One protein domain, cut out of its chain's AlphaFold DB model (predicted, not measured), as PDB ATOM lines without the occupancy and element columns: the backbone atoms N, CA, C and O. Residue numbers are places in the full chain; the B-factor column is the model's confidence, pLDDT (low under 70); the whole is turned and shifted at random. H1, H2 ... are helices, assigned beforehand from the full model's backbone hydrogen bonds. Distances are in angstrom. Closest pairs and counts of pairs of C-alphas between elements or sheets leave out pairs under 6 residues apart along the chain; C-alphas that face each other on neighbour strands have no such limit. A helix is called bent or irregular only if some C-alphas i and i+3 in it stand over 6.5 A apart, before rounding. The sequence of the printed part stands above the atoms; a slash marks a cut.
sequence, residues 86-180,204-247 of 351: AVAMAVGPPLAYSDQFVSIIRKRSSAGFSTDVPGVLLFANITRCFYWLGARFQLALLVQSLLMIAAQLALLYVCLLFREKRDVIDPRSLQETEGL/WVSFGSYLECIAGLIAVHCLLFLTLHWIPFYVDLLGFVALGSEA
ATOM      1  N   ALA A  86     101.140  40.364  90.710       87.25
ATOM      2  CA  ALA A  86     100.135  41.379  90.396       87.25
ATOM      3  C   ALA A  86     100.562  42.786  90.854       87.25
ATOM      4  O   ALA A  86     100.376  43.756  90.117       87.25
ATOM      5  N   VAL A  87     101.160  42.902  92.045       90.69
ATOM      6  CA  VAL A  87     101.713  44.168  92.549       90.69
ATOM      7  C   VAL A  87     102.883  44.626  91.682       90.69
ATOM      8  O   VAL A  87     102.913  45.786  91.281       90.69
ATOM      9  N   ALA A  88     103.807  43.729  91.338       90.31
ATOM     10  CA  ALA A  88     104.938  44.038  90.469       90.31
ATOM     11  C   ALA A  88     104.474  44.507  89.081       90.31
ATOM     12  O   ALA A  88     104.971  45.514  88.584       90.31
ATOM     13  N   MET A  89     103.467  43.847  88.497       90.50
ATOM     14  CA  MET A  89     102.860  44.253  87.227       90.50
ATOM     15  C   MET A  89     102.244  45.656  87.316       90.50
ATOM     16  O   MET A  89     102.435  46.480  86.425       90.50
ATOM     17  N   ALA A  90     101.536  45.949  88.410       93.56
ATOM     18  CA  ALA A  90     100.879  47.235  88.605       93.56
ATOM     19  C   ALA A  90     101.859  48.387  88.879       93.56
ATOM     20  O   ALA A  90     101.666  49.500  88.394       93.56
ATOM     21  N   VAL A  91     102.892  48.136  89.680       93.50
ATOM     22  CA  VAL A  91     103.747  49.180  90.260       93.50
ATOM     23  C   VAL A  91     105.072  49.337  89.509       93.50
ATOM     24  O   VAL A  91     105.622  50.436  89.474       93.50
ATOM     25  N   GLY A  92     105.568  48.277  88.865       91.12
ATOM     26  CA  GLY A  92     106.853  48.264  88.165       91.12
ATOM     27  C   GLY A  92     106.988  49.369  87.111       91.12
ATOM     28  O   GLY A  92     107.896  50.192  87.236       91.12
ATOM     29  N   PRO A  93     106.084  49.456  86.113       90.69
ATOM     30  CA  PRO A  93     106.196  50.474  85.071       90.69
ATOM     31  C   PRO A  93     106.134  51.919  85.605       90.69
ATOM     32  O   PRO A  93     107.029  52.686  85.260       90.69
ATOM     33  N   PRO A  94     105.190  52.313  86.492       91.94
ATOM     34  CA  PRO A  94     105.214  53.644  87.109       91.94
ATOM     35  C   PRO A  94     106.509  53.956  87.866       91.94
ATOM     36  O   PRO A  94     107.016  55.076  87.776       91.94
ATOM     37  N   LEU A  95     107.064  52.980  88.594       90.62
ATOM     38  CA  LEU A  95     108.300  53.172  89.353       90.62
ATOM     39  C   LEU A  95     109.521  53.404  88.462       90.62
ATOM     40  O   LEU A  95     110.430  54.110  88.893       90.62
ATOM     41  N   ALA A  96     109.544  52.894  87.229       88.00
ATOM     42  CA  ALA A  96     110.654  53.139  86.305       88.00
ATOM     43  C   ALA A  96     110.872  54.642  86.018       88.00
ATOM     44  O   ALA A  96     111.996  55.072  85.774       88.00
ATOM     45  N   TYR A  97     109.819  55.459  86.136       88.00
ATOM     46  CA  TYR A  97     109.880  56.914  85.952       88.00
ATOM     47  C   TYR A  97     110.288  57.677  87.225       88.00
ATOM     48  O   TYR A  97     110.548  58.880  87.172       88.00
ATOM     49  N   SER A  98     110.373  57.005  88.380       86.75
ATOM     50  CA  SER A  98     110.752  57.650  89.646       86.75
ATOM     51  C   SER A  98     112.184  58.195  89.611       86.75
ATOM     52  O   SER A  98     112.426  59.308  90.077       86.75
ATOM     53  N   ASP A  99     113.107  57.477  88.969       84.25
ATOM     54  CA  ASP A  99     114.486  57.922  88.757       84.25
ATOM     55  C   ASP A  99     114.545  59.242  87.982       84.25
ATOM     56  O   ASP A  99     115.305  60.145  88.339       84.25
ATOM     57  N   GLN A 100     113.728  59.377  86.932       84.94
ATOM     58  CA  GLN A 100     113.659  60.595  86.120       84.94
ATOM     59  C   GLN A 100     113.122  61.760  86.951       84.94
ATOM     60  O   GLN A 100     113.729  62.830  86.993       84.94
ATOM     61  N   PHE A 101     112.032  61.525  87.682       87.94
ATOM     62  CA  PHE A 101     111.432  62.509  88.576       87.94
ATOM     63  C   PHE A 101     112.440  63.020  89.618       87.94
ATOM     64  O   PHE A 101     112.628  64.228  89.780       87.94
ATOM     65  N   VAL A 102     113.146  62.104  90.286       88.38
ATOM     66  CA  VAL A 102     114.175  62.439  91.280       88.38
ATOM     67  C   VAL A 102     115.357  63.162  90.632       88.38
ATOM     68  O   VAL A 102     115.870  64.123  91.209       88.38
ATOM     69  N   SER A 103     115.781  62.741  89.438       85.19
ATOM     70  CA  SER A 103     116.871  63.373  88.687       85.19
ATOM     71  C   SER A 103     116.570  64.843  88.382       85.19
ATOM     72  O   SER A 103     117.412  65.697  88.664       85.19
ATOM     73  N   ILE A 104     115.360  65.160  87.908       86.62
ATOM     74  CA  ILE A 104     114.962  66.544  87.597       86.62
ATOM     75  C   ILE A 104     114.914  67.399  88.867       86.62
ATOM     76  O   ILE A 104     115.436  68.514  88.883       86.62
ATOM     77  N   ILE A 105     114.353  66.874  89.964       89.00
ATOM     78  CA  ILE A 105     114.290  67.608  91.239       89.00
ATOM     79  C   ILE A 105     115.688  67.894  91.787       89.00
ATOM     80  O   ILE A 105     115.951  69.011  92.237       89.00
ATOM     81  N   ARG A 106     116.587  66.902  91.751       88.94
ATOM     82  CA  ARG A 106     117.967  67.060  92.235       88.94
ATOM     83  C   ARG A 106     118.754  68.049  91.382       88.94
ATOM     84  O   ARG A 106     119.459  68.882  91.937       88.94
ATOM     85  N   LYS A 107     118.626  67.967  90.055       85.81
ATOM     86  CA  LYS A 107     119.341  68.843  89.114       85.81
ATOM     87  C   LYS A 107     118.727  70.240  89.006       85.81
ATOM     88  O   LYS A 107     119.393  71.134  88.502       85.81
ATOM     89  N   ARG A 108     117.479  70.431  89.459       86.75
ATOM     90  CA  ARG A 108     116.697  71.676  89.298       86.75
ATOM     91  C   ARG A 108     116.612  72.155  87.843       86.75
ATOM     92  O   ARG A 108     116.394  73.333  87.591       86.75
ATOM     93  N   SER A 109     116.755  71.231  86.901       80.94
ATOM     94  CA  SER A 109     116.688  71.480  85.468       80.94
ATOM     95  C   SER A 109     116.066  70.267  84.794       80.94
ATOM     96  O   SER A 109     116.425  69.123  85.095       80.94
ATOM     97  N   SER A 110     115.124  70.521  83.889       78.50
ATOM     98  CA  SER A 110     114.553  69.511  83.003       78.50
ATOM     99  C   SER A 110     115.255  69.473  81.638       78.50
ATOM    100  O   SER A 110     114.691  68.931  80.686       78.50
ATOM    101  N   ALA A 111     116.443  70.073  81.507       70.44
ATOM    102  CA  ALA A 111     117.219  70.035  80.273       70.44
ATOM    103  C   ALA A 111     117.445  68.584  79.820       70.44
ATOM    104  O   ALA A 111     117.964  67.760  80.574       70.44
ATOM    105  N   GLY A 112     117.013  68.295  78.592       65.94
ATOM    106  CA  GLY A 112     117.076  66.977  77.965       65.94
ATOM    107  C   GLY A 112     115.843  66.088  78.170       65.94
ATOM    108  O   GLY A 112     115.596  65.177  77.396       65.94
ATOM    109  N   PHE A 113     114.965  66.357  79.136       75.25
ATOM    110  CA  PHE A 113     113.774  65.515  79.317       75.25
ATOM    111  C   PHE A 113     112.670  65.848  78.302       75.25
ATOM    112  O   PHE A 113     112.351  67.018  78.075       75.25
ATOM    113  N   SER A 114     112.032  64.825  77.720       80.44
ATOM    114  CA  SER A 114     110.883  65.036  76.833       80.44
ATOM    115  C   SER A 114     109.613  65.296  77.612       80.44
ATOM    116  O   SER A 114     109.242  64.533  78.504       80.44
ATOM    117  N   THR A 115     108.849  66.288  77.173       84.81
ATOM    118  CA  THR A 115     107.438  66.402  77.553       84.81
ATOM    119  C   THR A 115     106.539  65.478  76.731       84.81
ATOM    120  O   THR A 115     105.421  65.209  77.165       84.81
ATOM    121  N   ASP A 116     106.997  64.964  75.581       87.62
ATOM    122  CA  ASP A 116     106.187  64.131  74.681       87.62
ATOM    123  C   ASP A 116     105.956  62.713  75.233       87.62
ATOM    124  O   ASP A 116     104.848  62.193  75.104       87.62
ATOM    125  N   VAL A 117     106.949  62.113  75.909       88.25
ATOM    126  CA  VAL A 117     106.816  60.777  76.532       88.25
ATOM    127  C   VAL A 117     105.659  60.742  77.546       88.25
ATOM    128  O   VAL A 117     104.759  59.909  77.372       88.25
ATOM    129  N   PRO A 118     105.573  61.670  78.528       92.62
ATOM    130  CA  PRO A 118     104.390  61.783  79.377       92.62
ATOM    131  C   PRO A 118     103.082  61.917  78.598       92.62
ATOM    132  O   PRO A 118     102.074  61.348  79.008       92.62
ATOM    133  N   GLY A 119     103.076  62.626  77.468       93.69
ATOM    134  CA  GLY A 119     101.874  62.812  76.657       93.69
ATOM    135  C   GLY A 119     101.355  61.543  76.012       93.69
ATOM    136  O   GLY A 119     100.172  61.224  76.154       93.69
ATOM    137  N   VAL A 120     102.237  60.788  75.358       93.75
ATOM    138  CA  VAL A 120     101.866  59.506  74.745       93.75
ATOM    139  C   VAL A 120     101.408  58.514  75.816       93.75
ATOM    140  O   VAL A 120     100.391  57.847  75.637       93.75
ATOM    141  N   LEU A 121     102.088  58.464  76.965       95.44
ATOM    142  CA  LEU A 121     101.713  57.575  78.067       95.44
ATOM    143  C   LEU A 121     100.396  57.977  78.739       95.44
ATOM    144  O   LEU A 121      99.611  57.096  79.099       95.44
ATOM    145  N   LEU A 122     100.117  59.273  78.893       97.94
ATOM    146  CA  LEU A 122      98.823  59.753  79.382       97.94
ATOM    147  C   LEU A 122      97.706  59.376  78.412       97.94
ATOM    148  O   LEU A 122      96.698  58.813  78.839       97.94
ATOM    149  N   PHE A 123      97.908  59.608  77.113       97.88
ATOM    150  CA  PHE A 123      96.966  59.197  76.077       97.88
ATOM    151  C   PHE A 123      96.698  57.683  76.123       97.88
ATOM    152  O   PHE A 123      95.540  57.267  76.224       97.88
ATOM    153  N   ALA A 124      97.751  56.864  76.133       98.00
ATOM    154  CA  ALA A 124      97.662  55.407  76.164       98.00
ATOM    155  C   ALA A 124      96.891  54.897  77.392       98.00
ATOM    156  O   ALA A 124      95.939  54.123  77.263       98.00
ATOM    157  N   ASN A 125      97.260  55.362  78.590       98.38
ATOM    158  CA  ASN A 125      96.686  54.862  79.839       98.38
ATOM    159  C   ASN A 125      95.258  55.376  80.086       98.38
ATOM    160  O   ASN A 125      94.434  54.622  80.604       98.38
ATOM    161  N   ILE A 126      94.917  56.597  79.658       98.56
ATOM    162  CA  ILE A 126      93.527  57.087  79.691       98.56
ATOM    163  C   ILE A 126      92.658  56.258  78.742       98.56
ATOM    164  O   ILE A 126      91.616  55.749  79.158       98.56
ATOM    165  N   THR A 127      93.107  56.056  77.499       98.50
ATOM    166  CA  THR A 127      92.413  55.208  76.513       98.50
ATOM    167  C   THR A 127      92.212  53.793  77.072       98.50
ATOM    168  O   THR A 127      91.119  53.230  76.984       98.50
ATOM    169  N   ARG A 128      93.226  53.242  77.757       97.81
ATOM    170  CA  ARG A 128      93.166  51.925  78.411       97.81
ATOM    171  C   ARG A 128      92.121  51.850  79.526       97.81
ATOM    172  O   ARG A 128      91.456  50.823  79.663       97.81
ATOM    173  N   CYS A 129      91.923  52.923  80.296       98.31
ATOM    174  CA  CYS A 129      90.847  52.990  81.287       98.31
ATOM    175  C   CYS A 129      89.458  52.900  80.635       98.31
ATOM    176  O   CYS A 129      88.591  52.203  81.163       98.31
ATOM    177  N   PHE A 130      89.241  53.540  79.480       98.19
ATOM    178  CA  PHE A 130      87.988  53.394  78.725       98.19
ATOM    179  C   PHE A 130      87.850  52.008  78.090       98.19
ATOM    180  O   PHE A 130      86.762  51.433  78.126       98.19
ATOM    181  N   TYR A 131      88.943  51.430  77.587       97.62
ATOM    182  CA  TYR A 131      88.947  50.048  77.107       97.62
ATOM    183  C   TYR A 131      88.489  49.076  78.200       97.62
ATOM    184  O   TYR A 131      87.619  48.247  77.947       97.62
ATOM    185  N   TRP A 132      88.946  49.256  79.444       97.06
ATOM    186  CA  TRP A 132      88.496  48.445  80.580       97.06
ATOM    187  C   TRP A 132      86.984  48.536  80.844       97.06
ATOM    188  O   TRP A 132      86.364  47.573  81.306       97.06
ATOM    189  N   LEU A 133      86.358  49.686  80.569       96.31
ATOM    190  CA  LEU A 133      84.909  49.836  80.723       96.31
ATOM    191  C   LEU A 133      84.140  48.956  79.730       96.31
ATOM    192  O   LEU A 133      83.104  48.416  80.122       96.31
ATOM    193  N   GLY A 134      84.647  48.811  78.501       94.38
ATOM    194  CA  GLY A 134      84.047  47.989  77.443       94.38
ATOM    195  C   GLY A 134      84.414  46.506  77.542       94.38
ATOM    196  O   GLY A 134      83.541  45.651  77.421       94.38
ATOM    197  N   ALA A 135      85.679  46.200  77.833       94.19
ATOM    198  CA  ALA A 135      86.205  44.847  77.979       94.19
ATOM    199  C   ALA A 135      87.009  44.725  79.280       94.19
ATOM    200  O   ALA A 135      88.116  45.251  79.421       94.19
ATOM    201  N   ARG A 136      86.444  44.018  80.264       93.31
ATOM    202  CA  ARG A 136      87.048  43.885  81.594       93.31
ATOM    203  C   ARG A 136      88.248  42.948  81.552       93.31
ATOM    204  O   ARG A 136      88.089  41.737  81.487       93.31
ATOM    205  N   PHE A 137      89.433  43.526  81.679       92.81
ATOM    206  CA  PHE A 137      90.662  42.801  81.975       92.81
ATOM    207  C   PHE A 137      91.018  42.922  83.466       92.81
ATOM    208  O   PHE A 137      90.317  43.560  84.262       92.81
ATOM    209  N   GLN A 138      92.101  42.266  83.862       90.94
ATOM    210  CA  GLN A 138      92.505  42.123  85.256       90.94
ATOM    211  C   GLN A 138      92.754  43.460  85.958       90.94
ATOM    212  O   GLN A 138      93.310  44.405  85.395       90.94
ATOM    213  N   LEU A 139      92.407  43.502  87.245       91.75
ATOM    214  CA  LEU A 139      92.499  44.714  88.052       91.75
ATOM    215  C   LEU A 139      93.935  45.247  88.169       91.75
ATOM    216  O   LEU A 139      94.115  46.458  88.176       91.75
ATOM    217  N   ALA A 140      94.947  44.372  88.211       92.62
ATOM    218  CA  ALA A 140      96.352  44.773  88.306       92.62
ATOM    219  C   ALA A 140      96.769  45.726  87.172       92.62
ATOM    220  O   ALA A 140      97.383  46.755  87.428       92.62
ATOM    221  N   LEU A 141      96.348  45.447  85.935       93.88
ATOM    222  CA  LEU A 141      96.643  46.274  84.757       93.88
ATOM    223  C   LEU A 141      95.846  47.590  84.756       93.88
ATOM    224  O   LEU A 141      96.302  48.611  84.238       93.88
ATOM    225  N   LEU A 142      94.647  47.597  85.352       96.19
ATOM    226  CA  LEU A 142      93.891  48.837  85.540       96.19
ATOM    227  C   LEU A 142      94.583  49.722  86.580       96.19
ATOM    228  O   LEU A 142      94.769  50.912  86.339       96.19
ATOM    229  N   VAL A 143      94.999  49.139  87.709       96.69
ATOM    230  CA  VAL A 143      95.778  49.838  88.738       96.69
ATOM    231  C   VAL A 143      97.088  50.355  88.145       96.69
ATOM    232  O   VAL A 143      97.408  51.518  88.365       96.69
ATOM    233  N   GLN A 144      97.773  49.560  87.313       96.62
ATOM    234  CA  GLN A 144      98.942  50.004  86.544       96.62
ATOM    235  C   GLN A 144      98.645  51.278  85.758       96.62
ATOM    236  O   GLN A 144      99.411  52.233  85.819       96.62
ATOM    237  N   SER A 145      97.516  51.310  85.047       97.69
ATOM    238  CA  SER A 145      97.136  52.453  84.212       97.69
ATOM    239  C   SER A 145      96.876  53.706  85.047       97.69
ATOM    240  O   SER A 145      97.320  54.794  84.691       97.69
ATOM    241  N   LEU A 146      96.206  53.559  86.192       98.19
ATOM    242  CA  LEU A 146      95.937  54.670  87.107       98.19
ATOM    243  C   LEU A 146      97.223  55.211  87.750       98.19
ATOM    244  O   LEU A 146      97.416  56.426  87.804       98.19
ATOM    245  N   LEU A 147      98.112  54.320  88.200       97.56
ATOM    246  CA  LEU A 147      99.417  54.700  88.745       97.56
ATOM    247  C   LEU A 147     100.298  55.354  87.677       97.56
ATOM    248  O   LEU A 147     100.952  56.353  87.963       97.56
ATOM    249  N   MET A 148     100.265  54.847  86.442       96.50
ATOM    250  CA  MET A 148     100.955  55.456  85.306       96.50
ATOM    251  C   MET A 148     100.433  56.864  85.024       96.50
ATOM    252  O   MET A 148     101.238  57.779  84.909       96.50
ATOM    253  N   ILE A 149      99.115  57.086  84.977       98.25
ATOM    254  CA  ILE A 149      98.548  58.433  84.787       98.25
ATOM    255  C   ILE A 149      99.052  59.392  85.875       98.25
ATOM    256  O   ILE A 149      99.494  60.496  85.561       98.25
ATOM    257  N   ALA A 150      99.036  58.968  87.142       97.75
ATOM    258  CA  ALA A 150      99.529  59.787  88.247       97.75
ATOM    259  C   ALA A 150     101.032  60.098  88.118       97.75
ATOM    260  O   ALA A 150     101.428  61.259  88.243       97.75
ATOM    261  N   ALA A 151     101.856  59.089  87.818       95.94
ATOM    262  CA  ALA A 151     103.297  59.249  87.634       95.94
ATOM    263  C   ALA A 151     103.623  60.200  86.472       95.94
ATOM    264  O   ALA A 151     104.463  61.085  86.623       95.94
ATOM    265  N   GLN A 152     102.922  60.078  85.343       96.38
ATOM    266  CA  GLN A 152     103.164  60.912  84.167       96.38
ATOM    267  C   GLN A 152     102.678  62.352  84.349       96.38
ATOM    268  O   GLN A 152     103.345  63.274  83.886       96.38
ATOM    269  N   LEU A 153     101.577  62.582  85.075       96.88
ATOM    270  CA  LEU A 153     101.173  63.937  85.470       96.88
ATOM    271  C   LEU A 153     102.204  64.585  86.402       96.88
ATOM    272  O   LEU A 153     102.537  65.757  86.221       96.88
ATOM    273  N   ALA A 154     102.725  63.832  87.375       95.00
ATOM    274  CA  ALA A 154     103.749  64.321  88.294       95.00
ATOM    275  C   ALA A 154     105.064  64.638  87.563       95.00
ATOM    276  O   ALA A 154     105.648  65.702  87.781       95.00
ATOM    277  N   LEU A 155     105.500  63.750  86.665       93.06
ATOM    278  CA  LEU A 155     106.688  63.955  85.842       93.06
ATOM    279  C   LEU A 155     106.518  65.164  84.918       93.06
ATOM    280  O   LEU A 155     107.379  66.038  84.907       93.06
ATOM    281  N   LEU A 156     105.383  65.274  84.221       93.75
ATOM    282  CA  LEU A 156     105.075  66.421  83.367       93.75
ATOM    283  C   LEU A 156     105.085  67.737  84.156       93.75
ATOM    284  O   LEU A 156     105.665  68.720  83.698       93.75
ATOM    285  N   TYR A 157     104.486  67.758  85.348       93.75
ATOM    286  CA  TYR A 157     104.485  68.937  86.212       93.75
ATOM    287  C   TYR A 157     105.908  69.368  86.591       93.75
ATOM    288  O   TYR A 157     106.258  70.538  86.438       93.75
ATOM    289  N   VAL A 158     106.746  68.428  87.034       92.06
ATOM    290  CA  VAL A 158     108.138  68.712  87.416       92.06
ATOM    291  C   VAL A 158     108.983  69.128  86.209       92.06
ATOM    292  O   VAL A 158     109.773  70.067  86.328       92.06
ATOM    293  N   CYS A 159     108.776  68.512  85.041       89.81
ATOM    294  CA  CYS A 159     109.410  68.934  83.791       89.81
ATOM    295  C   CYS A 159     109.072  70.389  83.453       89.81
ATOM    296  O   CYS A 159     109.963  71.145  83.088       89.81
ATOM    297  N   LEU A 160     107.811  70.808  83.594       90.31
ATOM    298  CA  LEU A 160     107.409  72.189  83.310       90.31
ATOM    299  C   LEU A 160     107.886  73.179  84.380       90.31
ATOM    300  O   LEU A 160     108.196  74.321  84.047       90.31
ATOM    301  N   LEU A 161     107.972  72.749  85.642       90.00
ATOM    302  CA  LEU A 161     108.428  73.584  86.755       90.00
ATOM    303  C   LEU A 161     109.909  73.967  86.627       90.00
ATOM    304  O   LEU A 161     110.272  75.104  86.913       90.00
ATOM    305  N   PHE A 162     110.750  73.027  86.191       87.56
ATOM    306  CA  PHE A 162     112.194  73.226  86.008       87.56
ATOM    307  C   PHE A 162     112.596  73.379  84.540       87.56
ATOM    308  O   PHE A 162     113.746  73.121  84.173       87.56
ATOM    309  N   ARG A 163     111.651  73.792  83.692       83.00
ATOM    310  CA  ARG A 163     111.913  73.982  82.272       83.00
ATOM    311  C   ARG A 163     112.767  75.219  82.047       83.00
ATOM    312  O   ARG A 163     112.319  76.343  82.262       83.00
ATOM    313  N   GLU A 164     113.974  75.009  81.543       70.25
ATOM    314  CA  GLU A 164     114.790  76.092  81.004       70.25
ATOM    315  C   GLU A 164     114.069  76.705  79.795       70.25
ATOM    316  O   GLU A 164     113.585  75.989  78.914       70.25
ATOM    317  N   LYS A 165     113.976  78.037  79.740       56.00
ATOM    318  CA  LYS A 165     113.531  78.737  78.531       56.00
ATOM    319  C   LYS A 165     114.596  78.529  77.447       56.00
ATOM    320  O   LYS A 165     115.555  79.287  77.393       56.00
ATOM    321  N   ARG A 166     114.458  77.488  76.624       52.00
ATOM    322  CA  ARG A 166     115.208  77.354  75.368       52.00
ATOM    323  C   ARG A 166     114.279  77.623  74.198       52.00
ATOM    324  O   ARG A 166     113.244  76.972  74.066       52.00
ATOM    325  N   ASP A 167     114.695  78.538  73.334       38.12
ATOM    326  CA  ASP A 167     114.003  78.930  72.104       38.12
ATOM    327  C   ASP A 167     114.199  77.933  70.941       38.12
ATOM    328  O   ASP A 167     113.899  78.247  69.792       38.12
ATOM    329  N   VAL A 168     114.668  76.705  71.199       43.19
ATOM    330  CA  VAL A 168     114.907  75.696  70.156       43.19
ATOM    331  C   VAL A 168     114.503  74.310  70.664       43.19
ATOM    332  O   VAL A 168     115.090  73.773  71.600       43.19
ATOM    333  N   ILE A 169     113.461  73.740  70.055       46.09
ATOM    334  CA  ILE A 169     112.972  72.378  70.303       46.09
ATOM    335  C   ILE A 169     113.835  71.407  69.485       46.09
ATOM    336  O   ILE A 169     113.770  71.425  68.257       46.09
ATOM    337  N   ASP A 170     114.618  70.556  70.153       42.75
ATOM    338  CA  ASP A 170     115.420  69.501  69.517       42.75
ATOM    339  C   ASP A 170     114.595  68.191  69.408       42.75
ATOM    340  O   ASP A 170     114.056  67.716  70.418       42.75
ATOM    341  N   PRO A 171     114.455  67.576  68.213       41.31
ATOM    342  CA  PRO A 171     113.729  66.314  68.002       41.31
ATOM    343  C   PRO A 171     114.254  65.096  68.794       41.31
ATOM    344  O   PRO A 171     113.622  64.040  68.763       41.31
ATOM    345  N   ARG A 172     115.367  65.212  69.529       49.03
ATOM    346  CA  ARG A 172     115.978  64.122  70.321       49.03
ATOM    347  C   ARG A 172     115.366  63.873  71.709       49.03
ATOM    348  O   ARG A 172     115.724  62.889  72.351       49.03
ATOM    349  N   SER A 173     114.426  64.701  72.169       49.28
ATOM    350  CA  SER A 173     113.947  64.661  73.565       49.28
ATOM    351  C   SER A 173     113.339  63.318  74.012       49.28
ATOM    352  O   SER A 173     113.531  62.918  75.161       49.28
ATOM    353  N   LEU A 174     112.659  62.572  73.125       46.53
ATOM    354  CA  LEU A 174     112.055  61.261  73.442       46.53
ATOM    355  C   LEU A 174     113.075  60.245  73.986       46.53
ATOM    356  O   LEU A 174     112.719  59.361  74.756       46.53
ATOM    357  N   GLN A 175     114.343  60.411  73.621       47.47
ATOM    358  CA  GLN A 175     115.426  59.477  73.897       47.47
ATOM    359  C   GLN A 175     116.049  59.646  75.295       47.47
ATOM    360  O   GLN A 175     116.591  58.706  75.871       47.47
ATOM    361  N   GLU A 176     115.971  60.853  75.858       50.78
ATOM    362  CA  GLU A 176     116.624  61.222  77.123       50.78
ATOM    363  C   GLU A 176     115.761  60.957  78.356       50.78
ATOM    364  O   GLU A 176     116.286  60.670  79.434       50.78
ATOM    365  N   THR A 177     114.438  60.929  78.183       46.31
ATOM    366  CA  THR A 177     113.508  60.481  79.231       46.31
ATOM    367  C   THR A 177     113.863  59.050  79.643       46.31
ATOM    368  O   THR A 177     114.038  58.758  80.819       46.31
ATOM    369  N   GLU A 178     114.200  58.205  78.674       49.56
ATOM    370  CA  GLU A 178     114.614  56.809  78.836       49.56
ATOM    371  C   GLU A 178     116.053  56.645  79.387       49.56
ATOM    372  O   GLU A 178     116.625  55.553  79.400       49.56
ATOM    373  N   GLY A 179     116.660  57.724  79.891       43.34
ATOM    374  CA  GLY A 179     117.872  57.667  80.691       43.34
ATOM    375  C   GLY A 179     119.181  58.026  79.977       43.34
ATOM    376  O   GLY A 179     120.246  57.840  80.562       43.34
ATOM    377  N   LEU A 180     119.155  58.592  78.773       43.91
ATOM    378  CA  LEU A 180     120.352  59.252  78.239       43.91
ATOM    379  C   LEU A 180     120.723  60.459  79.115       43.91
ATOM    380  O   LEU A 180     119.898  61.325  79.376       43.91
ATOM    381  N   TRP A 204     102.982  73.217  75.029       87.00
ATOM    382  CA  TRP A 204     102.463  74.370  75.758       87.00
ATOM    383  C   TRP A 204     103.379  74.809  76.900       87.00
ATOM    384  O   TRP A 204     104.226  74.068  77.398       87.00
ATOM    385  N   VAL A 205     103.219  76.061  77.330       83.19
ATOM    386  CA  VAL A 205     104.015  76.628  78.426       83.19
ATOM    387  C   VAL A 205     103.403  76.345  79.789       83.19
ATOM    388  O   VAL A 205     104.123  76.050  80.739       83.19
ATOM    389  N   SER A 206     102.081  76.421  79.878       87.38
ATOM    390  CA  SER A 206     101.353  76.240  81.126       87.38
ATOM    391  C   SER A 206     100.938  74.786  81.306       87.38
ATOM    392  O   SER A 206     100.361  74.192  80.397       87.38
ATOM    393  N   PHE A 207     101.141  74.245  82.510       91.56
ATOM    394  CA  PHE A 207     100.596  72.943  82.904       91.56
ATOM    395  C   PHE A 207      99.064  72.889  82.754       91.56
ATOM    396  O   PHE A 207      98.519  71.850  82.390       91.56
ATOM    397  N   GLY A 208      98.374  74.022  82.942       92.81
ATOM    398  CA  GLY A 208      96.924  74.121  82.756       92.81
ATOM    399  C   GLY A 208      96.469  73.720  81.351       92.81
ATOM    400  O   GLY A 208      95.532  72.943  81.222       92.81
ATOM    401  N   SER A 209      97.190  74.136  80.305       92.62
ATOM    402  CA  SER A 209      96.855  73.785  78.915       92.62
ATOM    403  C   SER A 209      96.980  72.281  78.642       92.62
ATOM    404  O   SER A 209      96.199  71.717  77.877       92.62
ATOM    405  N   TYR A 210      97.916  71.600  79.313       94.56
ATOM    406  CA  TYR A 210      98.005  70.139  79.257       94.56
ATOM    407  C   TYR A 210      96.799  69.483  79.935       94.56
ATOM    408  O   TYR A 210      96.216  68.555  79.376       94.56
ATOM    409  N   LEU A 211      96.379  69.981  81.105       96.50
ATOM    410  CA  LEU A 211      95.185  69.480  81.794       96.50
ATOM    411  C   LEU A 211      93.902  69.717  80.989       96.50
ATOM    412  O   LEU A 211      93.052  68.833  80.945       96.50
ATOM    413  N   GLU A 212      93.772  70.865  80.324       95.69
ATOM    414  CA  GLU A 212      92.657  71.164  79.416       95.69
ATOM    415  C   GLU A 212      92.618  70.183  78.239       95.69
ATOM    416  O   GLU A 212      91.567  69.614  77.946       95.69
ATOM    417  N   CYS A 213      93.769  69.905  77.615       95.12
ATOM    418  CA  CYS A 213      93.868  68.902  76.555       95.12
ATOM    419  C   CYS A 213      93.485  67.499  77.054       95.12
ATOM    420  O   CYS A 213      92.757  66.777  76.373       95.12
ATOM    421  N   ILE A 214      93.942  67.107  78.248       97.56
ATOM    422  CA  ILE A 214      93.601  65.820  78.871       97.56
ATOM    423  C   ILE A 214      92.102  65.749  79.187       97.56
ATOM    424  O   ILE A 214      91.461  64.733  78.919       97.56
ATOM    425  N   ALA A 215      91.517  66.823  79.717       98.00
ATOM    426  CA  ALA A 215      90.084  66.905  79.975       98.00
ATOM    427  C   ALA A 215      89.277  66.797  78.671       98.00
ATOM    428  O   ALA A 215      88.292  66.057  78.624       98.00
ATOM    429  N   GLY A 216      89.729  67.459  77.601       97.88
ATOM    430  CA  GLY A 216      89.168  67.326  76.258       97.88
ATOM    431  C   GLY A 216      89.251  65.892  75.727       97.88
ATOM    432  O   GLY A 216      88.249  65.354  75.260       97.88
ATOM    433  N   LEU A 217      90.401  65.228  75.878       97.56
ATOM    434  CA  LEU A 217      90.587  63.823  75.501       97.56
ATOM    435  C   LEU A 217      89.611  62.896  76.240       97.56
ATOM    436  O   LEU A 217      89.002  62.023  75.616       97.56
ATOM    437  N   ILE A 218      89.447  63.090  77.552       98.56
ATOM    438  CA  ILE A 218      88.492  62.336  78.375       98.56
ATOM    439  C   ILE A 218      87.059  62.613  77.914       98.56
ATOM    440  O   ILE A 218      86.272  61.677  77.806       98.56
ATOM    441  N   ALA A 219      86.707  63.865  77.608       98.56
ATOM    442  CA  ALA A 219      85.378  64.223  77.115       98.56
ATOM    443  C   ALA A 219      85.068  63.560  75.761       98.56
ATOM    444  O   ALA A 219      83.981  63.002  75.594       98.56
ATOM    445  N   VAL A 220      86.032  63.547  74.834       98.31
ATOM    446  CA  VAL A 220      85.921  62.838  73.548       98.31
ATOM    447  C   VAL A 220      85.735  61.339  73.774       98.31
ATOM    448  O   VAL A 220      84.812  60.751  73.216       98.31
ATOM    449  N   HIS A 221      86.539  60.724  74.644       98.19
ATOM    450  CA  HIS A 221      86.378  59.311  74.984       98.19
ATOM    451  C   HIS A 221      85.025  59.013  75.637       98.19
ATOM    452  O   HIS A 221      84.401  58.013  75.300       98.19
ATOM    453  N   CYS A 222      84.536  59.878  76.529       98.31
ATOM    454  CA  CYS A 222      83.199  59.760  77.109       98.31
ATOM    455  C   CYS A 222      82.119  59.791  76.023       98.31
ATOM    456  O   CYS A 222      81.247  58.926  76.020       98.31
ATOM    457  N   LEU A 223      82.182  60.746  75.092       98.31
ATOM    458  CA  LEU A 223      81.226  60.858  73.990       98.31
ATOM    459  C   LEU A 223      81.248  59.613  73.094       98.31
ATOM    460  O   LEU A 223      80.198  59.012  72.855       98.31
ATOM    461  N   LEU A 224      82.433  59.203  72.633       97.94
ATOM    462  CA  LEU A 224      82.607  58.017  71.793       97.94
ATOM    463  C   LEU A 224      82.160  56.749  72.522       97.94
ATOM    464  O   LEU A 224      81.439  55.936  71.958       97.94
ATOM    465  N   PHE A 225      82.504  56.587  73.799       97.50
ATOM    466  CA  PHE A 225      82.088  55.420  74.569       97.50
ATOM    467  C   PHE A 225      80.566  55.385  74.752       97.50
ATOM    468  O   PHE A 225      79.939  54.362  74.491       97.50
ATOM    469  N   LEU A 226      79.931  56.498  75.125       97.31
ATOM    470  CA  LEU A 226      78.473  56.548  75.284       97.31
ATOM    471  C   LEU A 226      77.720  56.252  73.978       97.31
ATOM    472  O   LEU A 226      76.622  55.709  74.040       97.31
ATOM    473  N   THR A 227      78.304  56.569  72.819       97.69
ATOM    474  CA  THR A 227      77.662  56.421  71.502       97.69
ATOM    475  C   THR A 227      78.047  55.154  70.742       97.69
ATOM    476  O   THR A 227      77.238  54.686  69.945       97.69
ATOM    477  N   LEU A 228      79.230  54.578  70.976       97.88
ATOM    478  CA  LEU A 228      79.791  53.482  70.175       97.88
ATOM    479  C   LEU A 228      80.101  52.205  70.974       97.88
ATOM    480  O   LEU A 228      80.407  51.194  70.351       97.88
ATOM    481  N   HIS A 229      80.011  52.187  72.315       96.50
ATOM    482  CA  HIS A 229      80.428  51.010  73.111       96.50
ATOM    483  C   HIS A 229      79.683  49.707  72.784       96.50
ATOM    484  O   HIS A 229      80.206  48.628  73.044       96.50
ATOM    485  N   TRP A 230      78.468  49.786  72.236       96.31
ATOM    486  CA  TRP A 230      77.695  48.624  71.784       96.31
ATOM    487  C   TRP A 230      78.260  47.975  70.513       96.31
ATOM    488  O   TRP A 230      77.857  46.863  70.183       96.31
ATOM    489  N   ILE A 231      79.178  48.639  69.806       97.50
ATOM    490  CA  ILE A 231      79.858  48.112  68.621       97.50
ATOM    491  C   ILE A 231      81.135  47.388  69.087       97.50
ATOM    492  O   ILE A 231      82.071  48.057  69.530       97.50
ATOM    493  N   PRO A 232      81.240  46.049  68.956       95.56
ATOM    494  CA  PRO A 232      82.411  45.300  69.429       95.56
ATOM    495  C   PRO A 232      83.721  45.781  68.801       95.56
ATOM    496  O   PRO A 232      84.706  45.988  69.502       95.56
ATOM    497  N   PHE A 233      83.690  46.086  67.498       96.81
ATOM    498  CA  PHE A 233      84.832  46.638  66.770       96.81
ATOM    499  C   PHE A 233      85.388  47.921  67.407       96.81
ATOM    500  O   PHE A 233      86.601  48.097  67.457       96.81
ATOM    501  N   TYR A 234      84.528  48.808  67.924       97.69
ATOM    502  CA  TYR A 234      84.983  50.023  68.603       97.69
ATOM    503  C   TYR A 234      85.756  49.688  69.884       97.69
ATOM    504  O   TYR A 234      86.805  50.276  70.134       97.69
ATOM    505  N   VAL A 235      85.268  48.731  70.679       97.06
ATOM    506  CA  VAL A 235      85.937  48.306  71.917       97.06
ATOM    507  C   VAL A 235      87.280  47.637  71.612       97.06
ATOM    508  O   VAL A 235      88.267  47.938  72.284       97.06
ATOM    509  N   ASP A 236      87.347  46.803  70.573       96.25
ATOM    510  CA  ASP A 236      88.599  46.175  70.132       96.25
ATOM    511  C   ASP A 236      89.606  47.219  69.637       96.25
ATOM    512  O   ASP A 236      90.761  47.231  70.074       96.25
ATOM    513  N   LEU A 237      89.161  48.147  68.781       97.44
ATOM    514  CA  LEU A 237      89.979  49.254  68.288       97.44
ATOM    515  C   LEU A 237      90.514  50.104  69.444       97.44
ATOM    516  O   LEU A 237      91.689  50.459  69.450       97.44
ATOM    517  N   LEU A 238      89.682  50.390  70.446       97.50
ATOM    518  CA  LEU A 238      90.079  51.138  71.636       97.50
ATOM    519  C   LEU A 238      91.209  50.430  72.402       97.50
ATOM    520  O   LEU A 238      92.157  51.082  72.842       97.50
ATOM    521  N   GLY A 239      91.145  49.098  72.507       97.19
ATOM    522  CA  GLY A 239      92.219  48.277  73.065       97.19
ATOM    523  C   GLY A 239      93.518  48.379  72.262       97.19
ATOM    524  O   GLY A 239      94.576  48.626  72.845       97.19
ATOM    525  N   PHE A 240      93.446  48.256  70.933       98.00
ATOM    526  CA  PHE A 240      94.615  48.396  70.056       98.00
ATOM    527  C   PHE A 240      95.213  49.805  70.080       98.00
ATOM    528  O   PHE A 240      96.431  49.934  70.108       98.00
ATOM    529  N   VAL A 241      94.401  50.863  70.131       98.12
ATOM    530  CA  VAL A 241      94.897  52.246  70.251       98.12
ATOM    531  C   VAL A 241      95.586  52.453  71.603       98.12
ATOM    532  O   VAL A 241      96.679  53.018  71.661       98.12
ATOM    533  N   ALA A 242      94.995  51.954  72.692       97.25
ATOM    534  CA  ALA A 242      95.548  52.089  74.039       97.25
ATOM    535  C   ALA A 242      96.872  51.336  74.239       97.25
ATOM    536  O   ALA A 242      97.781  51.825  74.905       97.25
ATOM    537  N   LEU A 243      96.967  50.106  73.736       97.12
ATOM    538  CA  LEU A 243      98.155  49.264  73.899       97.12
ATOM    539  C   LEU A 243      99.196  49.549  72.812       97.12
ATOM    540  O   LEU A 243     100.383  49.601  73.106       97.12
ATOM    541  N   GLY A 244      98.752  49.813  71.584       97.06
ATOM    542  CA  GLY A 244      99.609  50.142  70.450       97.06
ATOM    543  C   GLY A 244     100.342  51.470  70.620       97.06
ATOM    544  O   GLY A 244     101.525  51.542  70.313       97.06
ATOM    545  N   SER A 245      99.694  52.503  71.172       95.50
ATOM    546  CA  SER A 245     100.374  53.780  71.448       95.50
ATOM    547  C   SER A 245     101.546  53.617  72.422       95.50
ATOM    548  O   SER A 245     102.641  54.094  72.135       95.50
ATOM    549  N   GLU A 246     101.366  52.870  73.514       93.75
ATOM    550  CA  GLU A 246     102.465  52.522  74.429       93.75
ATOM    551  C   GLU A 246     103.529  51.664  73.733       93.75
ATOM    552  O   GLU A 246     104.723  51.882  73.913       93.75
ATOM    553  N   ALA A 247     103.105  50.734  72.877       94.50
ATOM    554  CA  ALA A 247     104.006  49.827  72.187       94.50
ATOM    555  C   ALA A 247     104.961  50.500  71.190       94.50
ATOM    556  O   ALA A 247     106.001  49.943  70.848       94.50
TER     557      ALA A 247
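Overview. This is residues 86 to 180 and 204 to 247 of the 351 residues of the protein "BQ5605_C012g07028 protein" of Microbotryum silenes-dioicae (UniProt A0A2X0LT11). A helical hairpin, H3 and H4, makes the core of a bundle of helices. H7 packs along H3, H1 and H2 pack one after the other along H4, and H6 runs beside H3, reaching H4 only with its first residue; the short H5 sits by the first two residues of H3. The printed part has 139 residues with seven named helices, H1 to H7 in order, and no named strand: the class is all helix. It is compact, with a radius of gyration of the C-alphas of 16.1 A, and spans 48 by 33 by 22 A.

Arrangement. Start at H1, residues 86 to 96, which touches H4, residues 139 to 161, at a shallow tilt of 14 degrees, the same way; look at the C-alphas of Ala 90 and Gln 144, the closest, 4.0 A apart. H2, residues 98 to 107, touches residues 151 to 159 of H4, closest at the C-alphas of Phe 101 and Leu 155, 5.7 A. H1 and H2 meet only through their link. H3, residues 116 to 134, forms a helical hairpin with H4, opposite ways at a shallow tilt of 28 degrees; their closest C-alphas, Asn 125 and Ser 145, are 5.0 A apart. H3 and H4 are the hub, touching four helices each. H5, residues 173 to 177, touches H3 at residues 116 to 117 alone, with C-alphas 117 and 174 the closest at 6.1 A. H6, residues 207 to 228, touches H3 with the C-alphas of Phe 130 and His 221 closest, 7.2 A, and only just touches H4, with 3 pairs of C-alphas within 8 A, the closest Tyr 157 and Phe 207 at 6.5 A. H3, H4 and H6 form an up and down bundle, each running against the one before it. H7, residues 232 to 247, touches H3, opposite ways at 27 degrees, closest at the C-alphas of Ala 124 and Ala 242, 4.5 A; H7 and H4 are apart. Every O i to N i+4 pair is within hydrogen-bond range in H2, H3, H4 and H6, against 5 of 7 in H1, 11 of 12 in H7 and 0 of 1 in H5, where 1 of 2 O i to N i+3 pairs is.

Along the chain. Find C-alpha 86 at (100.135, 41.379, 90.396), where H1 begins; it is irregular, with C-alphas 90 and 93 7.2 A apart. H3 runs 27.5 A, H4 33.0 A from C-alpha 139 at (92.499, 44.714, 88.052), H6 31.2 A, and H7 22.2 A to C-alpha 247 at (104.006, 49.827, 72.187).

Size, cuts and confidence. The two C-alphas farthest apart, Lys 107 and Trp 230, are 49.4 A apart. Residues 181 to 203 are not printed, and C-alphas 180 and 204 stand 23.6 A apart across this cut. The link from H4 to H5 is long, 11 residues. The model's pLDDT is under 70 at residue 112 and residues 165 to 180, with a mean of 87.5 over the printed part.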